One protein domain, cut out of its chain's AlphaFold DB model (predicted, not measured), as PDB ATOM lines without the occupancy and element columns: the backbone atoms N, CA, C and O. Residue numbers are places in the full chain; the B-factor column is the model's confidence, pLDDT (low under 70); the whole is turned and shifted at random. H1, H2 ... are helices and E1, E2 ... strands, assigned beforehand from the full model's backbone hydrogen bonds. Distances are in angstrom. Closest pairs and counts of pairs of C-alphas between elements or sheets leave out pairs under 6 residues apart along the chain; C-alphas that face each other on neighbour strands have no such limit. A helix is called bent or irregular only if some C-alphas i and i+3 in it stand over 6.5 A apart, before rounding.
ATOM      1  N   THR A   9     100.444 152.753 165.611       88.88
ATOM      2  CA  THR A   9     101.640 153.534 165.273       88.88
ATOM      3  C   THR A   9     101.296 154.829 164.563       88.88
ATOM      4  O   THR A   9     101.777 155.871 164.977       88.88
ATOM      5  N   GLN A  10     100.428 154.789 163.551       89.00
ATOM      6  CA  GLN A  10     100.010 156.001 162.842       89.00
ATOM      7  C   GLN A  10      99.308 156.987 163.777       89.00
ATOM      8  O   GLN A  10      99.614 158.169 163.745       89.00
ATOM      9  N   ILE A  11      98.427 156.496 164.653       88.38
ATOM     10  CA  ILE A  11      97.719 157.341 165.626       88.38
ATOM     11  C   ILE A  11      98.706 158.018 166.588       88.38
ATOM     12  O   ILE A  11      98.571 159.205 166.864       88.38
ATOM     13  N   ILE A  12      99.709 157.282 167.078       89.00
ATOM     14  CA  ILE A  12     100.740 157.839 167.963       89.00
ATOM     15  C   ILE A  12     101.636 158.839 167.221       89.00
ATOM     16  O   ILE A  12     101.928 159.908 167.746       89.00
ATOM     17  N   GLU A  13     102.101 158.505 166.016       90.12
ATOM     18  CA  GLU A  13     103.014 159.364 165.250       90.12
ATOM     19  C   GLU A  13     102.358 160.678 164.807       90.12
ATOM     20  O   GLU A  13     103.053 161.682 164.687       90.12
ATOM     21  N   GLU A  14     101.039 160.689 164.611       89.44
ATOM     22  CA  GLU A  14     100.262 161.889 164.285       89.44
ATOM     23  C   GLU A  14      99.971 162.790 165.495       89.44
ATOM     24  O   GLU A  14      99.471 163.900 165.314       89.44
ATOM     25  N   SER A  15     100.256 162.346 166.727       85.62
ATOM     26  CA  SER A  15     100.008 163.183 167.901       85.62
ATOM     27  C   SER A  15     100.890 164.430 167.865       85.62
ATOM     28  O   SER A  15     102.106 164.351 167.658       85.62
ATOM     29  N   GLN A  16     100.281 165.569 168.184       80.44
ATOM     30  CA  GLN A  16     101.000 166.814 168.431       80.44
ATOM     31  C   GLN A  16     101.928 166.646 169.648       80.44
ATOM     32  O   GLN A  16     101.636 165.854 170.549       80.44
ATOM     33  N   ASN A  17     103.050 167.369 169.655       87.06
ATOM     34  CA  ASN A  17     104.045 167.394 170.736       87.06
ATOM     35  C   ASN A  17     104.670 166.022 171.068       87.06
ATOM     36  O   ASN A  17     104.430 165.465 172.138       87.06
ATOM     37  N   PRO A  18     105.521 165.471 170.182       86.00
ATOM     38  CA  PRO A  18     106.191 164.182 170.396       86.00
ATOM     39  C   PRO A  18     107.171 164.137 171.574       86.00
ATOM     40  O   PRO A  18     107.620 163.064 171.982       86.00
ATOM     41  N   SER A  19     107.519 165.301 172.110       85.00
ATOM     42  CA  SER A  19     108.282 165.457 173.340       85.00
ATOM     43  C   SER A  19     107.473 165.101 174.591       85.00
ATOM     44  O   SER A  19     108.080 164.842 175.622       85.00
ATOM     45  N   LEU A  20     106.144 165.058 174.523       87.75
ATOM     46  CA  LEU A  20     105.286 164.776 175.669       87.75
ATOM     47  C   LEU A  20     104.740 163.348 175.617       87.75
ATOM     48  O   LEU A  20     104.520 162.785 174.538       87.75
ATOM     49  N   GLU A  21     104.497 162.772 176.792       88.19
ATOM     50  CA  GLU A  21     103.806 161.496 176.901       88.19
ATOM     51  C   GLU A  21     102.309 161.628 176.581       88.19
ATOM     52  O   GLU A  21     101.663 162.646 176.838       88.19
ATOM     53  N   SER A  22     101.745 160.567 176.010       91.81
ATOM     54  CA  SER A  22     100.339 160.455 175.641       91.81
ATOM     55  C   SER A  22      99.794 159.117 176.121       91.81
ATOM     56  O   SER A  22     100.485 158.105 176.030       91.81
ATOM     57  N   ALA A  23      98.543 159.101 176.576       91.31
ATOM     58  CA  ALA A  23      97.836 157.910 177.028       91.31
ATOM     59  C   ALA A  23      96.672 157.586 176.090       91.31
ATOM     60  O   ALA A  23      95.965 158.473 175.606       91.31
ATOM     61  N   TYR A  24      96.445 156.298 175.862       90.56
ATOM     62  CA  TYR A  24      95.444 155.780 174.949       90.56
ATOM     63  C   TYR A  24      94.744 154.542 175.511       90.56
ATOM     64  O   TYR A  24      95.351 153.657 176.114       90.56
ATOM     65  N   LEU A  25      93.456 154.430 175.201       88.06
ATOM     66  CA  LEU A  25      92.633 153.265 175.483       88.06
ATOM     67  C   LEU A  25      92.456 152.412 174.235       88.06
ATOM     68  O   LEU A  25      91.872 152.846 173.234       88.06
ATOM     69  N   LYS A  26      92.888 151.156 174.304       85.06
ATOM     70  CA  LYS A  26      92.610 150.156 173.277       85.06
ATOM     71  C   LYS A  26      91.287 149.456 173.576       85.06
ATOM     72  O   LYS A  26      91.238 148.468 174.301       85.06
ATOM     73  N   VAL A  27      90.230 149.915 172.915       79.56
ATOM     74  CA  VAL A  27      88.918 149.242 172.870       79.56
ATOM     75  C   VAL A  27      88.786 148.404 171.588       79.56
ATOM     76  O   VAL A  27      89.605 148.553 170.668       79.56
ATOM     77  N   PRO A  28      87.798 147.502 171.452       73.75
ATOM     78  CA  PRO A  28      87.600 146.759 170.210       73.75
ATOM     79  C   PRO A  28      87.568 147.684 168.982       73.75
ATOM     80  O   PRO A  28      86.857 148.685 168.941       73.75
ATOM     81  N   LYS A  29      88.384 147.365 167.967       72.19
ATOM     82  CA  LYS A  29      88.456 148.067 166.666       72.19
ATOM     83  C   LYS A  29      88.859 149.559 166.686       72.19
ATOM     84  O   LYS A  29      88.920 150.139 165.601       72.19
ATOM     85  N   LYS A  30      89.157 150.172 167.841       81.81
ATOM     86  CA  LYS A  30      89.584 151.586 167.951       81.81
ATOM     87  C   LYS A  30      90.713 151.778 168.976       81.81
ATOM     88  O   LYS A  30      90.986 150.883 169.776       81.81
ATOM     89  N   LEU A  31      91.391 152.917 168.897       84.19
ATOM     90  CA  LEU A  31      92.333 153.423 169.894       84.19
ATOM     91  C   LEU A  31      91.886 154.857 170.200       84.19
ATOM     92  O   LEU A  31      91.664 155.623 169.264       84.19
ATOM     93  N   LEU A  32      91.660 155.173 171.470       86.62
ATOM     94  CA  LEU A  32      91.119 156.462 171.905       86.62
ATOM     95  C   LEU A  32      92.175 157.184 172.726       86.62
ATOM     96  O   LEU A  32      92.702 156.588 173.653       86.62
ATOM     97  N   GLU A  33      92.481 158.434 172.408       88.56
ATOM     98  CA  GLU A  33      93.400 159.236 173.213       88.56
ATOM     99  C   GLU A  33      92.704 159.721 174.488       88.56
ATOM    100  O   GLU A  33      91.580 160.218 174.441       88.56
ATOM    101  N   LEU A  34      93.368 159.534 175.628       88.12
ATOM    102  CA  LEU A  34      92.851 159.832 176.963       88.12
ATOM    103  C   LEU A  34      93.721 160.811 177.749       88.12
ATOM    104  O   LEU A  34      93.420 161.078 178.909       88.12
ATOM    105  N   SER A  35      94.782 161.337 177.143       87.00
ATOM    106  CA  SER A  35      95.694 162.273 177.791       87.00
ATOM    107  C   SER A  35      94.941 163.485 178.358       87.00
ATOM    108  O   SER A  35      94.225 164.191 177.635       87.00
ATOM    109  N   GLU A  36      95.108 163.731 179.652       86.75
ATOM    110  CA  GLU A  36      94.600 164.917 180.340       86.75
ATOM    111  C   GLU A  36      95.728 165.920 180.556       86.75
ATOM    112  O   GLU A  36      95.760 166.951 179.888       86.75
ATOM    113  N   LYS A  37      96.701 165.573 181.407       86.44
ATOM    114  CA  LYS A  37      97.946 166.323 181.582       86.44
ATOM    115  C   LYS A  37      99.091 165.523 180.984       86.44
ATOM    116  O   LYS A  37      99.182 164.314 181.196       86.44
ATOM    117  N   ARG A  38      99.941 166.204 180.217       87.12
ATOM    118  CA  ARG A  38     101.073 165.600 179.515       87.12
ATOM    119  C   ARG A  38     102.361 166.249 179.976       87.12
ATOM    120  O   ARG A  38     102.484 167.468 179.920       87.12
ATOM    121  N   ASP A  39     103.302 165.417 180.370       83.75
ATOM    122  CA  ASP A  39     104.665 165.778 180.720       83.75
ATOM    123  C   ASP A  39     105.617 164.847 179.949       83.75
ATOM    124  O   ASP A  39     105.199 163.777 179.495       83.75
ATOM    125  N   PRO A  40     106.886 165.219 179.738       78.88
ATOM    126  CA  PRO A  40     107.881 164.319 179.168       78.88
ATOM    127  C   PRO A  40     108.087 162.970 179.851       78.88
ATOM    128  O   PRO A  40     108.603 162.055 179.206       78.88
ATOM    129  N   PHE A  41     107.753 162.875 181.138       75.81
ATOM    130  CA  PHE A  41     108.025 161.710 181.980       75.81
ATOM    131  C   PHE A  41     106.765 161.108 182.600       75.81
ATOM    132  O   PHE A  41     106.864 160.158 183.376       75.81
ATOM    133  N   LYS A  42     105.600 161.712 182.345       80.25
ATOM    134  CA  LYS A  42     104.332 161.274 182.921       80.25
ATOM    135  C   LYS A  42     103.155 161.721 182.071       80.25
ATOM    136  O   LYS A  42     103.099 162.850 181.584       80.25
ATOM    137  N   VAL A  43     102.131 160.882 182.006       81.81
ATOM    138  CA  VAL A  43     100.824 161.257 181.468       81.81
ATOM    139  C   VAL A  43      99.711 160.878 182.436       81.81
ATOM    140  O   VAL A  43      99.652 159.753 182.931       81.81
ATOM    141  N   THR A  44      98.809 161.822 182.708       83.69
ATOM    142  CA  THR A  44      97.554 161.544 183.421       83.69
ATOM    143  C   THR A  44      96.412 161.355 182.433       83.69
ATOM    144  O   THR A  44      96.460 161.808 181.284       83.69
ATOM    145  N   TRP A  45      95.387 160.630 182.869       82.62
ATOM    146  CA  TRP A  45      94.338 160.121 182.001       82.62
ATOM    147  C   TRP A  45      93.007 160.706 182.444       82.62
ATOM    148  O   TRP A  45      92.739 160.779 183.639       82.62
ATOM    149  N   ARG A  46      92.139 161.037 181.487       80.06
ATOM    150  CA  ARG A  46      90.783 161.520 181.771       80.06
ATOM    151  C   ARG A  46      89.945 160.401 182.394       80.06
ATOM    152  O   ARG A  46      89.349 159.593 181.674       80.06
ATOM    153  N   GLU A  47      89.877 160.350 183.722       71.94
ATOM    154  CA  GLU A  47      89.219 159.257 184.453       71.94
ATOM    155  C   GLU A  47      87.757 159.042 184.049       71.94
ATOM    156  O   GLU A  47      87.311 157.904 183.896       71.94
ATOM    157  N   SER A  48      87.005 160.123 183.828       69.31
ATOM    158  CA  SER A  48      85.595 160.063 183.424       69.31
ATOM    159  C   SER A  48      85.402 159.321 182.094       69.31
ATOM    160  O   SER A  48      84.482 158.509 181.949       69.31
ATOM    161  N   ALA A  49      86.317 159.513 181.140       69.06
ATOM    162  CA  ALA A  49      86.309 158.816 179.860       69.06
ATOM    163  C   ALA A  49      86.648 157.324 180.016       69.06
ATOM    164  O   ALA A  49      86.042 156.488 179.341       69.06
ATOM    165  N   VAL A  50      87.552 156.972 180.938       70.88
ATOM    166  CA  VAL A  50      87.860 155.572 181.268       70.88
ATOM    167  C   VAL A  50      86.653 154.901 181.926       70.88
ATOM    168  O   VAL A  50      86.234 153.839 181.473       70.88
ATOM    169  N   ARG A  51      86.038 155.526 182.941       70.19
ATOM    170  CA  ARG A  51      84.888 154.972 183.686       70.19
ATOM    171  C   ARG A  51      83.684 154.681 182.786       70.19
ATOM    172  O   ARG A  51      83.080 153.616 182.885       70.19
ATOM    173  N   ASN A  52      83.375 155.565 181.840       67.44
ATOM    174  CA  ASN A  52      82.287 155.330 180.884       67.44
ATOM    175  C   ASN A  52      82.588 154.166 179.921       67.44
ATOM    176  O   ASN A  52      81.683 153.464 179.459       67.44
ATOM    177  N   LYS A  53      83.869 153.917 179.626       70.12
ATOM    178  CA  LYS A  53      84.293 152.775 178.808       70.12
ATOM    179  C   LYS A  53      84.404 151.473 179.601       70.12
ATOM    180  O   LYS A  53      84.081 150.440 179.017       70.12
ATOM    181  N   LYS A  54      84.718 151.531 180.904       66.38
ATOM    182  CA  LYS A  54      84.627 150.403 181.855       66.38
ATOM    183  C   LYS A  54      83.236 149.779 181.836       66.38
ATOM    184  O   LYS A  54      83.105 148.581 181.636       66.38
ATOM    185  N   LYS A  55      82.192 150.609 181.939       65.50
ATOM    186  CA  LYS A  55      80.793 150.145 181.942       65.50
ATOM    187  C   LYS A  55      80.358 149.455 180.643       65.50
ATOM    188  O   LYS A  55      79.424 148.668 180.664       65.50
ATOM    189  N   SER A  56      81.004 149.760 179.514       64.69
ATOM    190  CA  SER A  56      80.567 149.311 178.181       64.69
ATOM    191  C   SER A  56      81.431 148.214 177.554       64.69
ATOM    192  O   SER A  56      81.027 147.647 176.543       64.69
ATOM    193  N   ASN A  57      82.613 147.901 178.099       64.94
ATOM    194  CA  ASN A  57      83.502 146.878 177.538       64.94
ATOM    195  C   ASN A  57      84.063 145.962 178.628       64.94
ATOM    196  O   ASN A  57      84.756 146.426 179.525       64.94
ATOM    197  N   LYS A  58      83.862 144.647 178.465       66.56
ATOM    198  CA  LYS A  58      84.359 143.614 179.392       66.56
ATOM    199  C   LYS A  58      85.890 143.567 179.494       66.56
ATOM    200  O   LYS A  58      86.413 143.184 180.528       66.56
ATOM    201  N   TYR A  59      86.607 143.930 178.426       64.00
ATOM    202  CA  TYR A  59      88.072 143.961 178.402       64.00
ATOM    203  C   TYR A  59      88.584 145.085 177.515       64.00
ATOM    204  O   TYR A  59      88.066 145.314 176.416       64.00
ATOM    205  N   TYR A  60      89.654 145.732 177.955       76.69
ATOM    206  CA  TYR A  60      90.366 146.712 177.154       76.69
ATOM    207  C   TYR A  60      91.848 146.735 177.530       76.69
ATOM    208  O   TYR A  60      92.270 146.182 178.545       76.69
ATOM    209  N   GLY A  61      92.652 147.281 176.626       84.56
ATOM    210  CA  GLY A  61      94.081 147.457 176.838       84.56
ATOM    211  C   GLY A  61      94.415 148.921 177.040       84.56
ATOM    212  O   GLY A  61      93.674 149.805 176.598       84.56
ATOM    213  N   ILE A  62      95.557 149.161 177.651       89.31
ATOM    214  CA  ILE A  62      96.115 150.493 177.795       89.31
ATOM    215  C   ILE A  62      97.358 150.637 176.939       89.31
ATOM    216  O   ILE A  62      98.067 149.663 176.684       89.31
ATOM    217  N   LEU A  63      97.586 151.839 176.435       90.56
ATOM    218  CA  LEU A  63      98.765 152.168 175.660       90.56
ATOM    219  C   LEU A  63      99.197 153.576 176.026       90.56
ATOM    220  O   LEU A  63      98.432 154.501 175.795       90.56
ATOM    221  N   HIS A  64     100.411 153.762 176.516       91.00
ATOM    222  CA  HIS A  64     100.986 155.096 176.653       91.00
ATOM    223  C   HIS A  64     102.328 155.195 175.945       91.00
ATOM    224  O   HIS A  64     102.852 154.219 175.401       91.00
ATOM    225  N   THR A  65     102.837 156.415 175.843       89.88
ATOM    226  CA  THR A  65     104.077 156.700 175.130       89.88
ATOM    227  C   THR A  65     105.102 157.256 176.090       89.88
ATOM    228  O   THR A  65     104.767 158.193 176.798       89.88
ATOM    229  N   HIS A  66     106.342 156.785 176.024       86.56
ATOM    230  CA  HIS A  66     107.469 157.446 176.678       86.56
ATOM    231  C   HIS A  66     108.182 158.353 175.685       86.56
ATOM    232  O   HIS A  66     108.386 157.984 174.519       86.56
ATOM    233  N   SER A  67     108.603 159.527 176.147       78.69
ATOM    234  CA  SER A  67     109.452 160.398 175.346       78.69
ATOM    235  C   SER A  67     110.927 160.076 175.576       78.69
ATOM    236  O   SER A  67     111.410 160.057 176.707       78.69
ATOM    237  N   ALA A  68     111.699 159.859 174.507       69.44
ATOM    238  CA  ALA A  68     113.132 159.557 174.606       69.44
ATOM    239  C   ALA A  68     114.003 160.795 174.942       69.44
ATOM    240  O   ALA A  68     115.109 160.938 174.416       69.44
ATOM    241  N   GLN A  69     113.516 161.717 175.784       59.81
ATOM    242  CA  GLN A  69     114.111 163.045 175.988       59.81
ATOM    243  C   GLN A  69     115.541 163.023 176.531       59.81
ATOM    244  O   GLN A  69     116.347 163.873 176.168       59.81
ATOM    245  N   ASN A  70     115.882 162.038 177.364       47.41
ATOM    246  CA  ASN A  70     117.157 162.028 178.086       47.41
ATOM    247  C   ASN A  70     118.251 161.182 177.440       47.41
ATOM    248  O   ASN A  70     119.317 160.952 178.021       47.41
ATOM    249  N   LYS A  71     118.014 160.686 176.228       51.44
ATOM    250  CA  LYS A  71     118.937 159.742 175.638       51.44
ATOM    251  C   LYS A  71     119.998 160.452 174.780       51.44
ATOM    252  O   LYS A  71     119.831 160.584 173.573       51.44
ATOM    253  N   LYS A  72     121.184 160.721 175.358       41.06
ATOM    254  CA  LYS A  72     122.483 160.763 174.624       41.06
ATOM    255  C   LYS A  72     122.819 159.398 173.966       41.06
ATOM    256  O   LYS A  72     123.981 159.044 173.788       41.06
ATOM    257  N   PHE A  73     121.818 158.578 173.640       43.09
ATOM    258  CA  PHE A  73     122.014 157.228 173.148       43.09
ATOM    259  C   PHE A  73     122.159 157.304 171.636       43.09
ATOM    260  O   PHE A  73     121.224 157.594 170.888       43.09
ATOM    261  N   LYS A  74     123.386 157.024 171.208       39.66
ATOM    262  CA  LYS A  74     123.723 156.605 169.853       39.66
ATOM    263  C   LYS A  74     122.707 155.538 169.396       39.66
ATOM    264  O   LYS A  74     122.471 154.579 170.119       39.66
ATOM    265  N   LYS A  75     122.122 155.731 168.205       46.38
ATOM    266  CA  LYS A  75     121.322 154.771 167.406       46.38
ATOM    267  C   LYS A  75     120.333 153.869 168.180       46.38
ATOM    268  O   LYS A  75     120.706 152.824 168.690       46.38
ATOM    269  N   TYR A  76     119.039 154.191 168.083       47.25
ATOM    270  CA  TYR A  76     117.913 153.232 168.092       47.25
ATOM    271  C   TYR A  76     117.837 152.204 169.238       47.25
ATOM    272  O   TYR A  76     117.193 151.167 169.077       47.25
ATOM    273  N   ASN A  77     118.440 152.477 170.398       50.31
ATOM    274  CA  ASN A  77     118.313 151.610 171.567       50.31
ATOM    275  C   ASN A  77     116.998 151.932 172.298       50.31
ATOM    276  O   ASN A  77     116.953 152.641 173.310       50.31
ATOM    277  N   TRP A  78     115.908 151.488 171.674       54.81
ATOM    278  CA  TRP A  78     114.556 151.633 172.183       54.81
ATOM    279  C   TRP A  78     114.371 150.676 173.378       54.81
ATOM    280  O   TRP A  78     114.682 149.488 173.289       54.81
ATOM    281  N   LYS A  79     113.950 151.211 174.524       64.12
ATOM    282  CA  LYS A  79     113.746 150.531 175.809       64.12
ATOM    283  C   LYS A  79     112.621 151.237 176.572       64.12
ATOM    284  O   LYS A  79     112.869 151.868 177.596       64.12
ATOM    285  N   SER A  80     111.397 151.168 176.050       70.50
ATOM    286  CA  SER A  80     110.191 151.619 176.760       70.50
ATOM    287  C   SER A  80     109.831 150.616 177.845       70.50
ATOM    288  O   SER A  80     108.957 149.777 177.665       70.50
ATOM    289  N   LEU A  81     110.573 150.629 178.942       75.31
ATOM    290  CA  LEU A  81     110.263 149.781 180.083       75.31
ATOM    291  C   LEU A  81     109.170 150.438 180.932       75.31
ATOM    292  O   LEU A  81     109.169 151.664 181.028       75.31
ATOM    293  N   PRO A  82     108.262 149.649 181.524       79.62
ATOM    294  CA  PRO A  82     107.288 150.154 182.488       79.62
ATOM    295  C   PRO A  82     107.972 150.716 183.739       79.62
ATOM    296  O   PRO A  82     108.979 150.176 184.203       79.62
ATOM    297  N   SER A  83     107.389 151.778 184.281       76.62
ATOM    298  CA  SER A  83     107.646 152.276 185.634       76.62
ATOM    299  C   SER A  83     106.935 151.421 186.692       76.62
ATOM    300  O   SER A  83     106.104 150.562 186.376       76.62
ATOM    301  N   SER A  84     107.225 151.667 187.972       74.88
ATOM    302  CA  SER A  84     106.459 151.033 189.059       74.88
ATOM    303  C   SER A  84     104.989 151.473 189.047       74.88
ATOM    304  O   SER A  84     104.092 150.659 189.276       74.88
ATOM    305  N   ASP A  85     104.723 152.740 188.728       77.56
ATOM    306  CA  ASP A  85     103.361 153.280 188.619       77.56
ATOM    307  C   ASP A  85     102.582 152.589 187.481       77.56
ATOM    308  O   ASP A  85     101.400 152.258 187.631       77.56
ATOM    309  N   ASP A  86     103.258 152.288 186.365       83.75
ATOM    310  CA  ASP A  86     102.671 151.543 185.245       83.75
ATOM    311  C   ASP A  86     102.246 150.135 185.671       83.75
ATOM    312  O   ASP A  86     101.144 149.694 185.352       83.75
ATOM    313  N   PHE A  87     103.088 149.418 186.420       85.06
ATOM    314  CA  PHE A  87     102.735 148.088 186.914       85.06
ATOM    315  C   PHE A  87     101.631 148.111 187.958       85.06
ATOM    316  O   PHE A  87     100.753 147.249 187.911       85.06
ATOM    317  N   THR A  88     101.666 149.089 188.861       83.00
ATOM    318  CA  THR A  88     100.650 149.253 189.905       83.00
ATOM    319  C   THR A  88      99.280 149.439 189.267       83.00
ATOM    320  O   THR A  88      98.396 148.598 189.424       83.00
ATOM    321  N   SER A  89      99.154 150.454 188.410       82.19
ATOM    322  CA  SER A  89      97.908 150.734 187.691       82.19
ATOM    323  C   SER A  89      97.475 149.592 186.765       82.19
ATOM    324  O   SER A  89      96.279 149.352 186.589       82.19
ATOM    325  N   PHE A  90      98.427 148.863 186.173       88.00
ATOM    326  CA  PHE A  90      98.121 147.719 185.325       88.00
ATOM    327  C   PHE A  90      97.566 146.532 186.110       88.00
ATOM    328  O   PHE A  90      96.601 145.911 185.661       88.00
ATOM    329  N   LEU A  91      98.169 146.186 187.247       87.62
ATOM    330  CA  LEU A  91      97.804 145.003 188.023       87.62
ATOM    331  C   LEU A  91      96.532 145.207 188.845       87.62
ATOM    332  O   LEU A  91      95.711 144.296 188.837       87.62
ATOM    333  N   GLU A  92      96.316 146.393 189.416       85.44
ATOM    334  CA  GLU A  92      95.116 146.714 190.209       85.44
ATOM    335  C   GLU A  92      93.811 146.680 189.398       85.44
ATOM    336  O   GLU A  92      92.737 146.449 189.946       85.44
ATOM    337  N   GLU A  93      93.867 146.904 188.081       83.81
ATOM    338  CA  GLU A  93      92.664 146.919 187.250       83.81
ATOM    339  C   GLU A  93      92.416 145.567 186.566       83.81
ATOM    340  O   GLU A  93      93.057 145.199 185.576       83.81
ATOM    341  N   ASP A  94      91.422 144.829 187.053       79.69
ATOM    342  CA  ASP A  94      91.039 143.505 186.546       79.69
ATOM    343  C   ASP A  94      90.685 143.474 185.057       79.69
ATOM    344  O   ASP A  94      90.965 142.499 184.343       79.69
ATOM    345  N   ASN A  95      90.086 144.553 184.552       81.81
ATOM    346  CA  ASN A  95      89.651 144.615 183.161       81.81
ATOM    347  C   ASN A  95      90.808 144.902 182.188       81.81
ATOM    348  O   ASN A  95      90.642 144.726 180.971       81.81
ATOM    349  N   TYR A  96      91.985 145.295 182.697       85.75
ATOM    350  CA  TYR A  96      93.187 145.507 181.891       85.75
ATOM    351  C   TYR A  96      93.836 144.170 181.566       85.75
ATOM    352  O   TYR A  96      94.500 143.539 182.385       85.75
ATOM    353  N   ARG A  97      93.683 143.733 180.315       86.31
ATOM    354  CA  ARG A  97      94.342 142.505 179.841       86.31
ATOM    355  C   ARG A  97      95.738 142.750 179.301       86.31
ATOM    356  O   ARG A  97      96.572 141.846 179.351       86.31
ATOM    357  N   THR A  98      95.986 143.942 178.778       90.69
ATOM    358  CA  THR A  98      97.238 144.294 178.112       90.69
ATOM    359  C   THR A  98      97.619 145.742 178.366       90.69
ATOM    360  O   THR A  98      96.770 146.627 178.291       90.69
ATOM    361  N   MET A  99      98.908 145.970 178.584       91.69
ATOM    362  CA  MET A  99      99.548 147.277 178.604       91.69
ATOM    363  C   MET A  99     100.567 147.353 177.474       91.69
ATOM    364  O   MET A  99     101.321 146.412 177.238       91.69
ATOM    365  N   GLY A 100     100.571 148.463 176.751       91.56
ATOM    366  CA  GLY A 100     101.575 148.777 175.753       91.56
ATOM    367  C   GLY A 100     102.284 150.072 176.096       91.56
ATOM    368  O   GLY A 100     101.654 151.029 176.526       91.56
ATOM    369  N   ILE A 101     103.585 150.112 175.854       90.75
ATOM    370  CA  ILE A 101     104.398 151.306 176.058       90.75
ATOM    371  C   ILE A 101     105.182 151.545 174.783       90.75
ATOM    372  O   ILE A 101     105.982 150.703 174.376       90.75
ATOM    373  N   ALA A 102     104.915 152.662 174.118       90.62
ATOM    374  CA  ALA A 102     105.578 153.035 172.876       90.62
ATOM    375  C   ALA A 102     106.679 154.065 173.138       90.62
ATOM    376  O   ALA A 102     106.410 155.110 173.723       90.62
ATOM    377  N   GLU A 103     107.896 153.837 172.646       88.12
ATOM    378  CA  GLU A 103     108.939 154.867 172.736       88.12
ATOM    379  C   GLU A 103     108.860 155.785 171.526       88.12
ATOM    380  O   GLU A 103     108.890 155.313 170.384       88.12
ATOM    381  N   ARG A 104     108.803 157.097 171.757       86.81
ATOM    382  CA  ARG A 104     108.799 158.097 170.686       86.81
ATOM    383  C   ARG A 104     110.097 158.874 170.648       86.81
ATOM    384  O   ARG A 104     110.652 159.275 171.671       86.81
ATOM    385  N   ASN A 105     110.553 159.144 169.432       84.88
ATOM    386  CA  ASN A 105     111.608 160.110 169.207       84.88
ATOM    387  C   ASN A 105     111.039 161.535 169.389       84.88
ATOM    388  O   ASN A 105     110.171 161.926 168.605       84.88
ATOM    389  N   PRO A 106     111.544 162.337 170.345       83.19
ATOM    390  CA  PRO A 106     110.979 163.650 170.662       83.19
ATOM    391  C   PRO A 106     111.145 164.685 169.544       83.19
ATOM    392  O   PRO A 106     110.424 165.671 169.531       83.19
ATOM    393  N   LYS A 107     112.081 164.479 168.605       83.19
ATOM    394  CA  LYS A 107     112.318 165.398 167.479       83.19
ATOM    395  C   LYS A 107     111.462 165.065 166.262       83.19
ATOM    396  O   LYS A 107     110.979 165.957 165.583       83.19
ATOM    397  N   THR A 108     111.313 163.776 165.959       85.19
ATOM    398  CA  THR A 108     110.661 163.316 164.716       85.19
ATOM    399  C   THR A 108     109.245 162.787 164.928       85.19
ATOM    400  O   THR A 108     108.551 162.498 163.959       85.19
ATOM    401  N   GLY A 109     108.838 162.564 166.180       86.00
ATOM    402  CA  GLY A 109     107.573 161.927 166.549       86.00
ATOM    403  C   GLY A 109     107.441 160.457 166.185       86.00
ATOM    404  O   GLY A 109     106.442 159.836 166.550       86.00
ATOM    405  N   LYS A 110     108.459 159.885 165.533       88.38
ATOM    406  CA  LYS A 110     108.469 158.491 165.106       88.38
ATOM    407  C   LYS A 110     108.511 157.538 166.287       88.38
ATOM    408  O   LYS A 110     109.271 157.745 167.236       88.38
ATOM    409  N   VAL A 111     107.726 156.468 166.195       87.88
ATOM    410  CA  VAL A 111     107.735 155.402 167.198       87.88
ATOM    411  C   VAL A 111     108.924 154.488 166.935       87.88
ATOM    412  O   VAL A 111     109.042 153.905 165.857       87.88
ATOM    413  N   LEU A 112     109.799 154.342 167.925       85.06
ATOM    414  CA  LEU A 112     111.010 153.528 167.843       85.06
ATOM    415  C   LEU A 112     110.734 152.045 168.126       85.06
ATOM    416  O   LEU A 112     111.375 151.174 167.538       85.06
ATOM    417  N   GLY A 113     109.754 151.751 168.978       86.81
ATOM    418  CA  GLY A 113     109.352 150.394 169.329       86.81
ATOM    419  C   GLY A 113     108.282 150.366 170.415       86.81
ATOM    420  O   GLY A 113     107.868 151.416 170.908       86.81
ATOM    421  N   TYR A 114     107.842 149.158 170.761       87.44
ATOM    422  CA  TYR A 114     106.822 148.897 171.773       87.44
ATOM    423  C   TYR A 114     107.271 147.827 172.757       87.44
ATOM    424  O   TYR A 114     107.754 146.773 172.343       87.44
ATOM    425  N   THR A 115     106.978 148.036 174.030       88.25
ATOM    426  CA  THR A 115     106.921 146.965 175.028       88.25
ATOM    427  C   THR A 115     105.458 146.632 175.260       88.25
ATOM    428  O   THR A 115     104.668 147.518 175.571       88.25
ATOM    429  N   LEU A 116     105.071 145.374 175.065       90.81
ATOM    430  CA  LEU A 116     103.724 144.889 175.369       90.81
ATOM    431  C   LEU A 116     103.788 143.936 176.551       90.81
ATOM    432  O   LEU A 116     104.594 143.013 176.534       90.81
ATOM    433  N   ILE A 117     102.902 144.127 177.520       90.88
ATOM    434  CA  ILE A 117     102.749 143.308 178.721       90.88
ATOM    435  C   ILE A 117     101.302 142.826 178.781       90.88
ATOM    436  O   ILE A 117     100.375 143.570 178.462       90.88
ATOM    437  N   ARG A 118     101.090 141.564 179.144       92.44
ATOM    438  CA  ARG A 118      99.786 140.900 179.142       92.44
ATOM    439  C   ARG A 118      99.583 140.102 180.426       92.44
ATOM    440  O   ARG A 118     100.430 139.276 180.760       92.44
ATOM    441  N   LYS A 119      98.416 140.268 181.060       90.62
ATOM    442  CA  LYS A 119      97.949 139.375 182.132       90.62
ATOM    443  C   LYS A 119      97.585 138.014 181.542       90.62
ATOM    444  O   LYS A 119      96.861 137.937 180.539       90.62
ATOM    445  N   THR A 120      98.067 136.939 182.148       90.75
ATOM    446  CA  THR A 120      97.658 135.576 181.797       90.75
ATOM    447  C   THR A 120      96.390 135.185 182.562       90.75
ATOM    448  O   THR A 120      95.750 136.006 183.220       90.75
ATOM    449  N   LYS A 121      95.974 133.919 182.442       88.31
ATOM    450  CA  LYS A 121      94.887 133.374 183.265       88.31
ATOM    451  C   LYS A 121      95.299 133.190 184.733       88.31
ATOM    452  O   LYS A 121      94.407 133.124 185.567       88.31
ATOM    453  N   LYS A 122      96.606 133.085 185.008       90.25
ATOM    454  CA  LYS A 122      97.175 132.829 186.338       90.25
ATOM    455  C   LYS A 122      97.623 134.098 187.066       90.25
ATOM    456  O   LYS A 122      97.921 134.026 188.247       90.25
ATOM    457  N   THR A 123      97.637 135.246 186.383       89.31
ATOM    458  CA  THR A 123      97.955 136.531 187.017       89.31
ATOM    459  C   THR A 123      97.057 136.752 188.240       89.31
ATOM    460  O   THR A 123      95.831 136.660 188.082       89.31
ATOM    461  N   PRO A 124      97.629 137.046 189.421       84.38
ATOM    462  CA  PRO A 124      96.848 137.296 190.626       84.38
ATOM    463  C   PRO A 124      95.908 138.495 190.436       84.38
ATOM    464  O   PRO A 124      96.270 139.466 189.769       84.38
ATOM    465  N   LYS A 125      94.693 138.404 190.984       79.31
ATOM    466  CA  LYS A 125      93.646 139.433 190.838       79.31
ATOM    467  C   LYS A 125      93.564 140.377 192.036       79.31
ATOM    468  O   LYS A 125      93.317 141.559 191.862       79.31
ATOM    469  N   ASP A 126      93.886 139.871 193.223       76.06
ATOM    470  CA  ASP A 126      93.699 140.584 194.489       76.06
ATOM    471  C   ASP A 126      95.046 140.904 195.147       76.06
ATOM    472  O   ASP A 126      95.317 140.529 196.285       76.06
ATOM    473  N   ILE A 127      95.941 141.560 194.404       74.88
ATOM    474  CA  ILE A 127      97.232 141.995 194.951       74.88
ATOM    475  C   ILE A 127      96.994 143.298 195.705       74.88
ATOM    476  O   ILE A 127      96.513 144.270 195.120       74.88
ATOM    477  N   SER A 128      97.354 143.352 196.986       71.19
ATOM    478  CA  SER A 128      97.222 144.605 197.732       71.19
ATOM    479  C   SER A 128      98.178 145.670 197.174       71.19
ATOM    480  O   SER A 128      99.351 145.392 196.913       71.19
ATOM    481  N   SER A 129      97.715 146.918 197.042       69.06
ATOM    482  CA  SER A 129      98.538 148.044 196.561       69.06
ATOM    483  C   SER A 129      99.829 148.215 197.367       69.06
ATOM    484  O   SER A 129     100.865 148.612 196.836       69.06
ATOM    485  N   LYS A 130      99.780 147.889 198.665       68.44
ATOM    486  CA  LYS A 130     100.930 147.941 199.569       68.44
ATOM    487  C   LYS A 130     101.961 146.861 199.238       68.44
ATOM    488  O   LYS A 130     103.127 147.193 199.056       68.44
ATOM    489  N   GLU A 131     101.532 145.606 199.109       69.69
ATOM    490  CA  GLU A 131     102.396 144.485 198.714       69.69
ATOM    491  C   GLU A 131     103.013 144.722 197.335       69.69
ATOM    492  O   GLU A 131     104.217 144.555 197.146       69.69
ATOM    493  N   LEU A 132     102.209 145.210 196.388       71.12
ATOM    494  CA  LEU A 132     102.675 145.535 195.050       71.12
ATOM    495  C   LEU A 132     103.703 146.672 195.059       71.12
ATOM    496  O   LEU A 132     104.751 146.560 194.425       71.12
ATOM    497  N   SER A 133     103.445 147.747 195.809       67.12
ATOM    498  CA  SER A 133     104.384 148.862 195.969       67.12
ATOM    499  C   SER A 133     105.697 148.414 196.613       67.12
ATOM    500  O   SER A 133     106.776 148.802 196.159       67.12
ATOM    501  N   ASP A 134     105.630 147.584 197.653       68.62
ATOM    502  CA  ASP A 134     106.813 147.098 198.359       68.62
ATOM    503  C   ASP A 134     107.645 146.151 197.484       68.62
ATOM    504  O   ASP A 134     108.869 146.300 197.428       68.62
ATOM    505  N   ASN A 135     107.003 145.288 196.693       65.94
ATOM    506  CA  ASN A 135     107.685 144.447 195.713       65.94
ATOM    507  C   ASN A 135     108.261 145.268 194.552       65.94
ATOM    508  O   ASN A 135     109.406 145.069 194.157       65.94
ATOM    509  N   LEU A 136     107.556 146.269 194.032       67.06
ATOM    510  CA  LEU A 136     108.082 147.118 192.956       67.06
ATOM    511  C   LEU A 136     109.290 147.965 193.397       67.06
ATOM    512  O   LEU A 136     110.228 148.155 192.614       67.06
ATOM    513  N   LYS A 137     109.354 148.384 194.671       65.69
ATOM    514  CA  LYS A 137     110.553 149.022 195.254       65.69
ATOM    515  C   LYS A 137     111.776 148.098 195.238       65.69
ATOM    516  O   LYS A 137     112.894 148.595 195.100       65.69
ATOM    517  N   ILE A 138     111.580 146.780 195.364       59.03
ATOM    518  CA  ILE A 138     112.640 145.758 195.283       59.03
ATOM    519  C   ILE A 138     113.218 145.714 193.858       59.03
ATOM    520  O   ILE A 138     114.436 145.653 193.688       59.03
ATOM    521  N   TYR A 139     112.369 145.841 192.836       58.12
ATOM    522  CA  TYR A 139     112.777 145.835 191.424       58.12
ATOM    523  C   TYR A 139     113.346 147.174 190.928       58.12
ATOM    524  O   TYR A 139     114.122 147.202 189.973       58.12
ATOM    525  N   ASN A 140     113.059 148.265 191.644       59.19
ATOM    526  CA  ASN A 140     113.728 149.560 191.521       59.19
ATOM    527  C   ASN A 140     113.648 150.191 190.114       59.19
ATOM    528  O   ASN A 140     114.569 150.909 189.720       59.19
ATOM    529  N   PHE A 141     112.557 149.952 189.373       54.72
ATOM    530  CA  PHE A 141     112.367 150.424 187.991       54.72
ATOM    531  C   PHE A 141     112.567 151.947 187.832       54.72
ATOM    532  O   PHE A 141     113.112 152.396 186.824       54.72
ATOM    533  N   ASP A 142     112.235 152.740 188.857       47.25
ATOM    534  CA  ASP A 142     112.243 154.208 188.761       47.25
ATOM    535  C   ASP A 142     113.573 154.864 189.174       47.25
ATOM    536  O   ASP A 142     113.956 155.911 188.643       47.25
ATOM    537  N   ARG A 143     114.338 154.275 190.108       40.97
ATOM    538  CA  ARG A 143     115.536 154.952 190.661       40.97
ATOM    539  C   ARG A 143     116.759 154.863 189.780       40.97
ATOM    540  O   ARG A 143     117.675 155.672 189.928       40.97
ATOM    541  N   VAL A 144     116.814 153.891 188.884       44.19
ATOM    542  CA  VAL A 144     118.001 153.739 188.058       44.19
ATOM    543  C   VAL A 144     118.007 154.792 186.940       44.19
ATOM    544  O   VAL A 144     119.080 155.184 186.491       44.19
ATOM    545  N   LEU A 145     116.854 155.336 186.529       38.88
ATOM    546  CA  LEU A 145     116.737 156.322 185.445       38.88
ATOM    547  C   LEU A 145     117.054 157.779 185.842       38.88
ATOM    548  O   LEU A 145     117.345 158.569 184.948       38.88
ATOM    549  N   GLN A 146     117.063 158.139 187.133       37.16
ATOM    550  CA  GLN A 146     116.996 159.556 187.541       37.16
ATOM    551  C   GLN A 146     118.216 160.174 188.253       37.16
ATOM    552  O   GLN A 146     118.156 161.356 188.579       37.16
ATOM    553  N   ARG A 147     119.339 159.482 188.513       37.38
ATOM    554  CA  ARG A 147     120.441 160.114 189.284       37.38
ATOM    555  C   ARG A 147     121.825 159.987 188.648       37.38
ATOM    556  O   ARG A 147     122.315 158.886 188.415       37.38
ATOM    557  N   LYS A 148     122.480 161.143 188.436       35.81
ATOM    558  CA  LYS A 148     123.948 161.236 188.351       35.81
ATOM    559  C   LYS A 148     124.528 160.597 189.623       35.81
ATOM    560  O   LYS A 148     123.998 160.870 190.702       35.81
ATOM    561  N   PRO A 149     125.574 159.763 189.533       37.28
ATOM    562  CA  PRO A 149     126.162 159.155 190.715       37.28
ATOM    563  C   PRO A 149     126.821 160.259 191.550       37.28
ATOM    564  O   PRO A 149     127.840 160.812 191.146       37.28
ATOM    565  N   SER A 150     126.235 160.606 192.697       38.78
ATOM    566  CA  SER A 150     126.994 161.283 193.746       38.78
ATOM    567  C   SER A 150     127.810 160.226 194.492       38.78
ATOM    568  O   SER A 150     127.332 159.119 194.761       38.78
ATOM    569  N   SER A 151     129.063 160.560 194.788       40.88
ATOM    570  CA  SER A 151     130.103 159.685 195.350       40.88
ATOM    571  C   SER A 151     129.697 158.936 196.630       40.88
ATOM    572  O   SER A 151     130.242 157.873 196.907       40.88
ATOM    573  N   ASN A 152     128.680 159.406 197.356       38.22
ATOM    574  CA  ASN A 152     128.220 158.802 198.613       38.22
ATOM    575  C   ASN A 152     127.162 157.688 198.450       38.22
ATOM    576  O   ASN A 152     126.782 157.059 199.436       38.22
ATOM    577  N   TYR A 153     126.670 157.410 197.234       39.12
ATOM    578  CA  TYR A 153     125.599 156.419 197.004       39.12
ATOM    579  C   TYR A 153     126.081 154.985 196.712       39.12
ATOM    580  O   TYR A 153     125.253 154.069 196.661       39.12
ATOM    581  N   SER A 154     127.391 154.750 196.561       45.88
ATOM    582  CA  SER A 154     127.914 153.411 196.236       45.88
ATOM    583  C   SER A 154     127.694 152.397 197.371       45.88
ATOM    584  O   SER A 154     127.478 151.218 197.099       45.88
ATOM    585  N   SER A 155     127.642 152.838 198.635       43.16
ATOM    586  CA  SER A 155     127.541 151.945 199.802       43.16
ATOM    587  C   SER A 155     126.133 151.381 200.042       43.16
ATOM    588  O   SER A 155     125.986 150.225 200.435       43.16
ATOM    589  N   LYS A 156     125.063 152.144 199.767       46.72
ATOM    590  CA  LYS A 156     123.677 151.633 199.858       46.72
ATOM    591  C   LYS A 156     123.287 150.803 198.635       46.72
ATOM    592  O   LYS A 156     122.576 149.815 198.783       46.72
ATOM    593  N   PHE A 157     123.761 151.178 197.446       42.81
ATOM    594  CA  PHE A 157     123.485 150.432 196.215       42.81
ATOM    595  C   PHE A 157     124.246 149.100 196.166       42.81
ATOM    596  O   PHE A 157     123.671 148.086 195.781       42.81
ATOM    597  N   SER A 158     125.497 149.069 196.645       44.06
ATOM    598  CA  SER A 158     126.245 147.817 196.827       44.06
ATOM    599  C   SER A 158     125.546 146.881 197.809       44.06
ATOM    600  O   SER A 158     125.310 145.735 197.456       44.06
ATOM    601  N   LYS A 159     125.082 147.358 198.973       46.06
ATOM    602  CA  LYS A 159     124.288 146.530 199.907       46.06
ATOM    603  C   LYS A 159     123.027 145.932 199.262       46.06
ATOM    604  O   LYS A 159     122.673 144.791 199.545       46.06
ATOM    605  N   LEU A 160     122.372 146.674 198.367       48.16
ATOM    606  CA  LEU A 160     121.174 146.223 197.652       48.16
ATOM    607  C   LEU A 160     121.515 145.156 196.592       48.16
ATOM    608  O   LEU A 160     120.855 144.125 196.538       48.16
ATOM    609  N   LEU A 161     122.604 145.334 195.836       43.47
ATOM    610  CA  LEU A 161     123.139 144.326 194.905       43.47
ATOM    611  C   LEU A 161     123.653 143.062 195.619       43.47
ATOM    612  O   LEU A 161     123.534 141.960 195.082       43.47
ATOM    613  N   GLN A 162     124.214 143.212 196.824       43.88
ATOM    614  CA  GLN A 162     124.650 142.110 197.693       43.88
ATOM    615  C   GLN A 162     123.451 141.245 198.088       43.88
ATOM    616  O   GLN A 162     123.527 140.023 198.020       43.88
ATOM    617  N   ARG A 163     122.314 141.884 198.396       43.84
ATOM    618  CA  ARG A 163     121.056 141.217 198.760       43.84
ATOM    619  C   ARG A 163     120.450 140.386 197.622       43.84
ATOM    620  O   ARG A 163     119.706 139.452 197.890       43.84
ATOM    621  N   PHE A 164     120.798 140.686 196.369       47.75
ATOM    622  CA  PHE A 164     120.381 139.924 195.185       47.75
ATOM    623  C   PHE A 164     121.435 138.930 194.665       47.75
ATOM    624  O   PHE A 164     121.245 138.372 193.590       47.75
ATOM    625  N   ASN A 165     122.554 138.703 195.373       45.91
ATOM    626  CA  ASN A 165     123.689 137.896 194.882       45.91
ATOM    627  C   ASN A 165     124.306 138.382 193.547       45.91
ATOM    628  O   ASN A 165     125.105 137.681 192.926       45.91
ATOM    629  N   LEU A 166     124.011 139.613 193.116       46.72
ATOM    630  CA  LEU A 166     124.479 140.161 191.837       46.72
ATOM    631  C   LEU A 166     125.904 140.737 191.919       46.72
ATOM    632  O   LEU A 166     126.541 140.978 190.892       46.72
ATOM    633  N   ILE A 167     126.450 140.904 193.131       41.88
ATOM    634  CA  ILE A 167     127.812 141.426 193.333       41.88
ATOM    635  C   ILE A 167     128.901 140.486 192.813       41.88
ATOM    636  O   ILE A 167     129.913 140.979 192.321       41.88
ATOM    637  N   LYS A 168     128.682 139.163 192.773       41.28
ATOM    638  CA  LYS A 168     129.687 138.235 192.218       41.28
ATOM    639  C   LYS A 168     130.013 138.494 190.737       41.28
ATOM    640  O   LYS A 168     131.107 138.158 190.303       41.28
ATOM    641  N   LYS A 169     129.122 139.145 189.971       40.81
ATOM    642  CA  LYS A 169     129.390 139.592 188.585       40.81
ATOM    643  C   LYS A 169     129.773 141.076 188.477       40.81
ATOM    644  O   LYS A 169     130.250 141.522 187.431       40.81
ATOM    645  N   ALA A 170     129.577 141.854 189.539       41.66
ATOM    646  CA  ALA A 170     129.748 143.305 189.559       41.66
ATOM    647  C   ALA A 170     131.113 143.778 190.092       41.66
ATOM    648  O   ALA A 170     131.232 144.950 190.443       41.66
ATOM    649  N   ASN A 171     132.139 142.915 190.114       37.31
ATOM    650  CA  ASN A 171     133.519 143.319 190.395       37.31
ATOM    651  C   ASN A 171     134.036 144.300 189.320       37.31
ATOM    652  O   ASN A 171     134.535 143.928 188.263       37.31
ATOM    653  N   LEU A 172     133.757 145.573 189.602       41.97
ATOM    654  CA  LEU A 172     134.520 146.801 189.413       41.97
ATOM    655  C   LEU A 172     135.720 146.732 188.453       41.97
ATOM    656  O   LEU A 172     136.831 146.396 188.841       41.97
ATOM    657  N   THR A 173     135.510 147.236 187.235       36.44
ATOM    658  CA  THR A 173     136.547 147.979 186.502       36.44
ATOM    659  C   THR A 173     135.952 149.305 186.055       36.44
ATOM    660  O   THR A 173     134.886 149.350 185.436       36.44
ATOM    661  N   SER A 174     136.640 150.368 186.435       38.44
ATOM    662  CA  SER A 174     136.381 151.786 186.225       38.44
ATOM    663  C   SER A 174     136.316 152.180 184.745       38.44
ATOM    664  O   SER A 174     137.317 152.561 184.149       38.44
ATOM    665  N   SER A 175     135.129 152.143 184.144       39.06
ATOM    666  CA  SER A 175     134.809 152.981 182.982       39.06
ATOM    667  C   SER A 175     133.296 153.190 182.890       39.06
ATOM    668  O   SER A 175     132.510 152.241 182.892       39.06
ATOM    669  N   GLY A 176     132.860 154.452 182.853       40.62
ATOM    670  CA  GLY A 176     131.439 154.831 182.870       40.62
ATOM    671  C   GLY A 176     130.605 154.265 181.712       40.62
ATOM    672  O   GLY A 176     129.383 154.216 181.819       40.62
ATOM    673  N   GLU A 177     131.240 153.773 180.645       37.31
ATOM    674  CA  GLU A 177     130.566 153.151 179.497       37.31
ATOM    675  C   GLU A 177     130.062 151.721 179.787       37.31
ATOM    676  O   GLU A 177     128.975 151.356 179.334       37.31
ATOM    677  N   ARG A 178     130.758 150.933 180.626       40.84
ATOM    678  CA  ARG A 178     130.298 149.581 181.029       40.84
ATOM    679  C   ARG A 178     129.130 149.613 182.018       40.84
ATOM    680  O   ARG A 178     128.388 148.638 182.138       40.84
ATOM    681  N   PHE A 179     128.944 150.727 182.724       39.41
ATOM    682  CA  PHE A 179     127.836 150.899 183.668       39.41
ATOM    683  C   PHE A 179     126.482 151.033 182.960       39.41
ATOM    684  O   PHE A 179     125.474 150.549 183.472       39.41
ATOM    685  N   THR A 180     126.448 151.653 181.777       42.62
ATOM    686  CA  THR A 180     125.221 151.783 180.976       42.62
ATOM    687  C   THR A 180     124.755 150.460 180.375       42.62
ATOM    688  O   THR A 180     123.560 150.191 180.422       42.62
ATOM    689  N   GLU A 181     125.664 149.606 179.893       41.97
ATOM    690  CA  GLU A 181     125.301 148.277 179.366       41.97
ATOM    691  C   GLU A 181     124.785 147.348 180.476       41.97
ATOM    692  O   GLU A 181     123.699 146.788 180.356       41.97
ATOM    693  N   ARG A 182     125.474 147.281 181.625       48.41
ATOM    694  CA  ARG A 182     125.046 146.435 182.760       48.41
ATOM    695  C   ARG A 182     123.734 146.883 183.405       48.41
ATOM    696  O   ARG A 182     123.005 146.073 183.972       48.41
ATOM    697  N   LYS A 183     123.419 148.176 183.332       53.41
ATOM    698  CA  LYS A 183     122.147 148.728 183.810       53.41
ATOM    699  C   LYS A 183     120.964 148.215 182.993       53.41
ATOM    700  O   LYS A 183     119.879 148.042 183.543       53.41
ATOM    701  N   ASP A 184     121.161 147.988 181.704       55.91
ATOM    702  CA  ASP A 184     120.104 147.502 180.830       55.91
ATOM    703  C   ASP A 184     119.817 146.016 181.064       55.91
ATOM    704  O   ASP A 184     118.651 145.619 181.102       55.91
ATOM    705  N   ASP A 185     120.867 145.228 181.300       62.53
ATOM    706  CA  ASP A 185     120.741 143.821 181.686       62.53
ATOM    707  C   ASP A 185     120.020 143.682 183.030       62.53
ATOM    708  O   ASP A 185     119.099 142.876 183.146       62.53
ATOM    709  N   TYR A 186     120.339 144.548 184.002       63.44
ATOM    710  CA  TYR A 186     119.663 144.572 185.302       63.44
ATOM    711  C   TYR A 186     118.158 144.839 185.180       63.44
ATOM    712  O   TYR A 186     117.354 144.150 185.803       63.44
ATOM    713  N   HIS A 187     117.741 145.819 184.370       64.88
ATOM    714  CA  HIS A 187     116.311 146.106 184.214       64.88
ATOM    715  C   HIS A 187     115.570 145.022 183.445       64.88
ATOM    716  O   HIS A 187     114.401 144.768 183.730       64.88
ATOM    717  N   LYS A 188     116.219 144.404 182.454       71.56
ATOM    718  CA  LYS A 188     115.628 143.279 181.735       71.56
ATOM    719  C   LYS A 188     115.450 142.088 182.675       71.56
ATOM    720  O   LYS A 188     114.371 141.517 182.694       71.56
ATOM    721  N   GLU A 189     116.450 141.783 183.497       72.38
ATOM    722  CA  GLU A 189     116.379 140.719 184.500       72.38
ATOM    723  C   GLU A 189     115.316 141.007 185.573       72.38
ATOM    724  O   GLU A 189     114.547 140.116 185.937       72.38
ATOM    725  N   ALA A 190     115.212 142.261 186.027       72.94
ATOM    726  CA  ALA A 190     114.154 142.705 186.932       72.94
ATOM    727  C   ALA A 190     112.762 142.544 186.301       72.94
ATOM    728  O   ALA A 190     111.863 142.004 186.941       72.94
ATOM    729  N   LEU A 191     112.596 142.943 185.034       80.00
ATOM    730  CA  LEU A 191     111.359 142.756 184.274       80.00
ATOM    731  C   LEU A 191     111.021 141.271 184.092       80.00
ATOM    732  O   LEU A 191     109.889 140.871 184.343       80.00
ATOM    733  N   ASP A 192     111.997 140.445 183.714       81.38
ATOM    734  CA  ASP A 192     111.852 138.995 183.567       81.38
ATOM    735  C   ASP A 192     111.424 138.333 184.883       81.38
ATOM    736  O   ASP A 192     110.555 137.460 184.910       81.38
ATOM    737  N   LYS A 193     112.040 138.725 186.003       80.19
ATOM    738  CA  LYS A 193     111.698 138.200 187.326       80.19
ATOM    739  C   LYS A 193     110.299 138.644 187.756       80.19
ATOM    740  O   LYS A 193     109.498 137.782 188.104       80.19
ATOM    741  N   PHE A 194     109.984 139.933 187.636       82.31
ATOM    742  CA  PHE A 194     108.666 140.470 187.972       82.31
ATOM    743  C   PHE A 194     107.556 139.831 187.126       82.31
ATOM    744  O   PHE A 194     106.536 139.390 187.647       82.31
ATOM    745  N   CYS A 195     107.760 139.708 185.810       87.00
ATOM    746  CA  CYS A 195     106.781 139.064 184.944       87.00
ATOM    747  C   CYS A 195     106.576 137.585 185.285       87.00
ATOM    748  O   CYS A 195     105.453 137.110 185.178       87.00
ATOM    749  N   ARG A 196     107.608 136.855 185.721       85.44
ATOM    750  CA  ARG A 196     107.436 135.472 186.195       85.44
ATOM    751  C   ARG A 196     106.662 135.400 187.507       85.44
ATOM    752  O   ARG A 196     105.757 134.587 187.609       85.44
ATOM    753  N   GLU A 197     106.999 136.252 188.471       84.00
ATOM    754  CA  GLU A 197     106.356 136.283 189.792       84.00
ATOM    755  C   GLU A 197     104.850 136.562 189.703       84.00
ATOM    756  O   GLU A 197     104.058 135.910 190.374       84.00
ATOM    757  N   TYR A 198     104.449 137.471 188.814       85.50
ATOM    758  CA  TYR A 198     103.050 137.862 188.625       85.50
ATOM    759  C   TYR A 198     102.361 137.163 187.438       85.50
ATOM    760  O   TYR A 198     101.295 137.597 186.987       85.50
ATOM    761  N   ASP A 199     102.959 136.095 186.897       89.94
ATOM    762  CA  ASP A 199     102.415 135.327 185.768       89.94
ATOM    763  C   ASP A 199     102.011 136.221 184.572       89.94
ATOM    764  O   ASP A 199     100.925 136.105 183.988       89.94
ATOM    765  N   LEU A 200     102.880 137.161 184.208       91.00
ATOM    766  CA  LEU A 200     102.733 138.087 183.089       91.00
ATOM    767  C   LEU A 200     103.543 137.621 181.877       91.00
ATOM    768  O   LEU A 200     104.635 137.069 181.982       91.00
ATOM    769  N   GLN A 201     103.032 137.923 180.687       91.25
ATOM    770  CA  GLN A 201     103.783 137.775 179.443       91.25
ATOM    771  C   GLN A 201     104.204 139.147 178.949       91.25
ATOM    772  O   GLN A 201     103.349 140.019 178.805       91.25
ATOM    773  N   TYR A 202     105.478 139.323 178.601       90.50
ATOM    774  CA  TYR A 202     105.922 140.538 177.931       90.50
ATOM    775  C   TYR A 202     106.672 140.253 176.632       90.50
ATOM    776  O   TYR A 202     107.254 139.185 176.436       90.50
ATOM    777  N   ARG A 203     106.606 141.206 175.700       85.19
ATOM    778  CA  ARG A 203     107.309 141.159 174.419       85.19
ATOM    779  C   ARG A 203     107.752 142.542 173.990       85.19
ATOM    780  O   ARG A 203     107.007 143.513 174.094       85.19
ATOM    781  N   ASN A 204     108.939 142.566 173.403       82.44
ATOM    782  CA  ASN A 204     109.573 143.761 172.891       82.44
ATOM    783  C   ASN A 204     109.528 143.775 171.354       82.44
ATOM    784  O   ASN A 204     110.043 142.867 170.703       82.44
ATOM    785  N   PHE A 205     108.921 144.808 170.767       81.31
ATOM    786  CA  PHE A 205     108.738 144.970 169.327       81.31
ATOM    787  C   PHE A 205     109.481 146.210 168.809       81.31
ATOM    788  O   PHE A 205     108.940 147.317 168.885       81.31
ATOM    789  N   PRO A 206     110.685 146.062 168.225       77.25
ATOM    790  CA  PRO A 206     111.326 147.167 167.519       77.25
ATOM    791  C   PRO A 206     110.465 147.597 166.331       77.25
ATOM    792  O   PRO A 206     109.947 146.751 165.591       77.25
ATOM    793  N   ASN A 207     110.366 148.901 166.075       69.56
ATOM    794  CA  ASN A 207     109.737 149.378 164.852       69.56
ATOM    795  C   ASN A 207     110.694 149.176 163.663       69.56
ATOM    796  O   ASN A 207     111.579 149.988 163.379       69.56
TER     797      ASN A 207
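AT A GLANCE: This is residues 9 to 207 of the 284 residues of an uncharacterized protein of Candidatus Pacearchaeota archaeon (UniProt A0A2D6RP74). A twisted six-stranded sheet has the small hairpin E3 and E4 over part of it and H2 and H3 over one face, while H4 packs on H3. From the E8 edge, the long helix H7 reaches out to a remote end with H5 and H6, making the longest axis. The printed part has 199 residues, with seven named helices and eight named strands in the order H1 E1 E2 E3 E4 H2 E5 H3 E6 E7 H4 H5 H6 H7 E8; the class is mixed, helices and strands. The large sheet runs E2 E1 E5 E6 E7 E8, mixed. The whole is compact, with a radius of gyration of the C-alphas of 17.9 A and spans of 55 by 41 by 26 A.

IN THESE COORDINATES: Find C-alpha 9 at (101.640, 153.534, 165.273), where H1, residues 9 to 13, begins. Then come E1, 23 to 27, E2, 30 to 33, E3, 35 to 39, E4, 42 to 45, and H2, 47 to 54. Next, E5, 60 to 67, spans 23.6 A, before H3, 84 to 92. E6, 96 to 104, spans 23.0 A and E7, 111 to 119, 24.0 A. H4 is 129 to 139, H5 151 to 163 and H6 166 to 169. H7, 176 to 197, spans 32.0 A, and E8, 200 to 206, ends at C-alpha 206 (111.326, 147.167, 167.519).

HOW THE PARTS SIT: In the large sheet look first at parallel E5 and E6, where N 64 and O 100 are 3.0 A apart; with H3 they form a strand-helix-strand unit, parallel strands joined through a helix, its crossover right-handed. The other neighbours are antiparallel: N 24 and O 63 of E1 and E5 are 2.7 A apart, N 25 and O 32 of hairpin E1 and E2 2.8 A, N 101 and O 115 of hairpin E6 and E7 2.8 A, and N 116 and O 203 of E7 and E8 2.9 A. Hairpin E3 and E4, with N 36 and O 44 2.9 A apart, makes a sandwich with this sheet, two sheets face to face, their facing parts 9.5 A apart centre to centre. H2 is over E1 and H3 over E6, on the same face, at heights over the sheet of 9.8 A and 9.9 A. H1 is on the sheet, over none of its strands. H3 and H4 touch, closest at the C-alphas of Ser 84 and Leu 136, 5.8 A. H7 only grazes the sheet with residues 191 to 196, and only just touches H4, with 3 pairs of C-alphas within 8 A, the closest those of Ala 190 and Tyr 139, 5.6 A. H5 and H6 are close but not clearly touching, with the C-alphas of Leu 161 and Ile 167 closest at 5.7 A. H5 is only just irregular, C-alphas 152 and 155 being 7.0 A apart. In H1, H2, H3 and H4 every O i to N i+4 pair is within hydrogen-bond range; in H5 7 of 9 are and in H7 15 of 18, while H6 is too short for such a pair.

THE WHOLE: The C-alphas farthest apart, those of Ser 56 and Thr 173, are 56.6 A apart. The printed part has no cut; its long links are E5 to H3 and H4 to H5. Residues 147 to 157 and 171 to 178 stand free. The mean pLDDT of the printed part is 70.7, and 80 residues are under 70, among them residues 133 to 187.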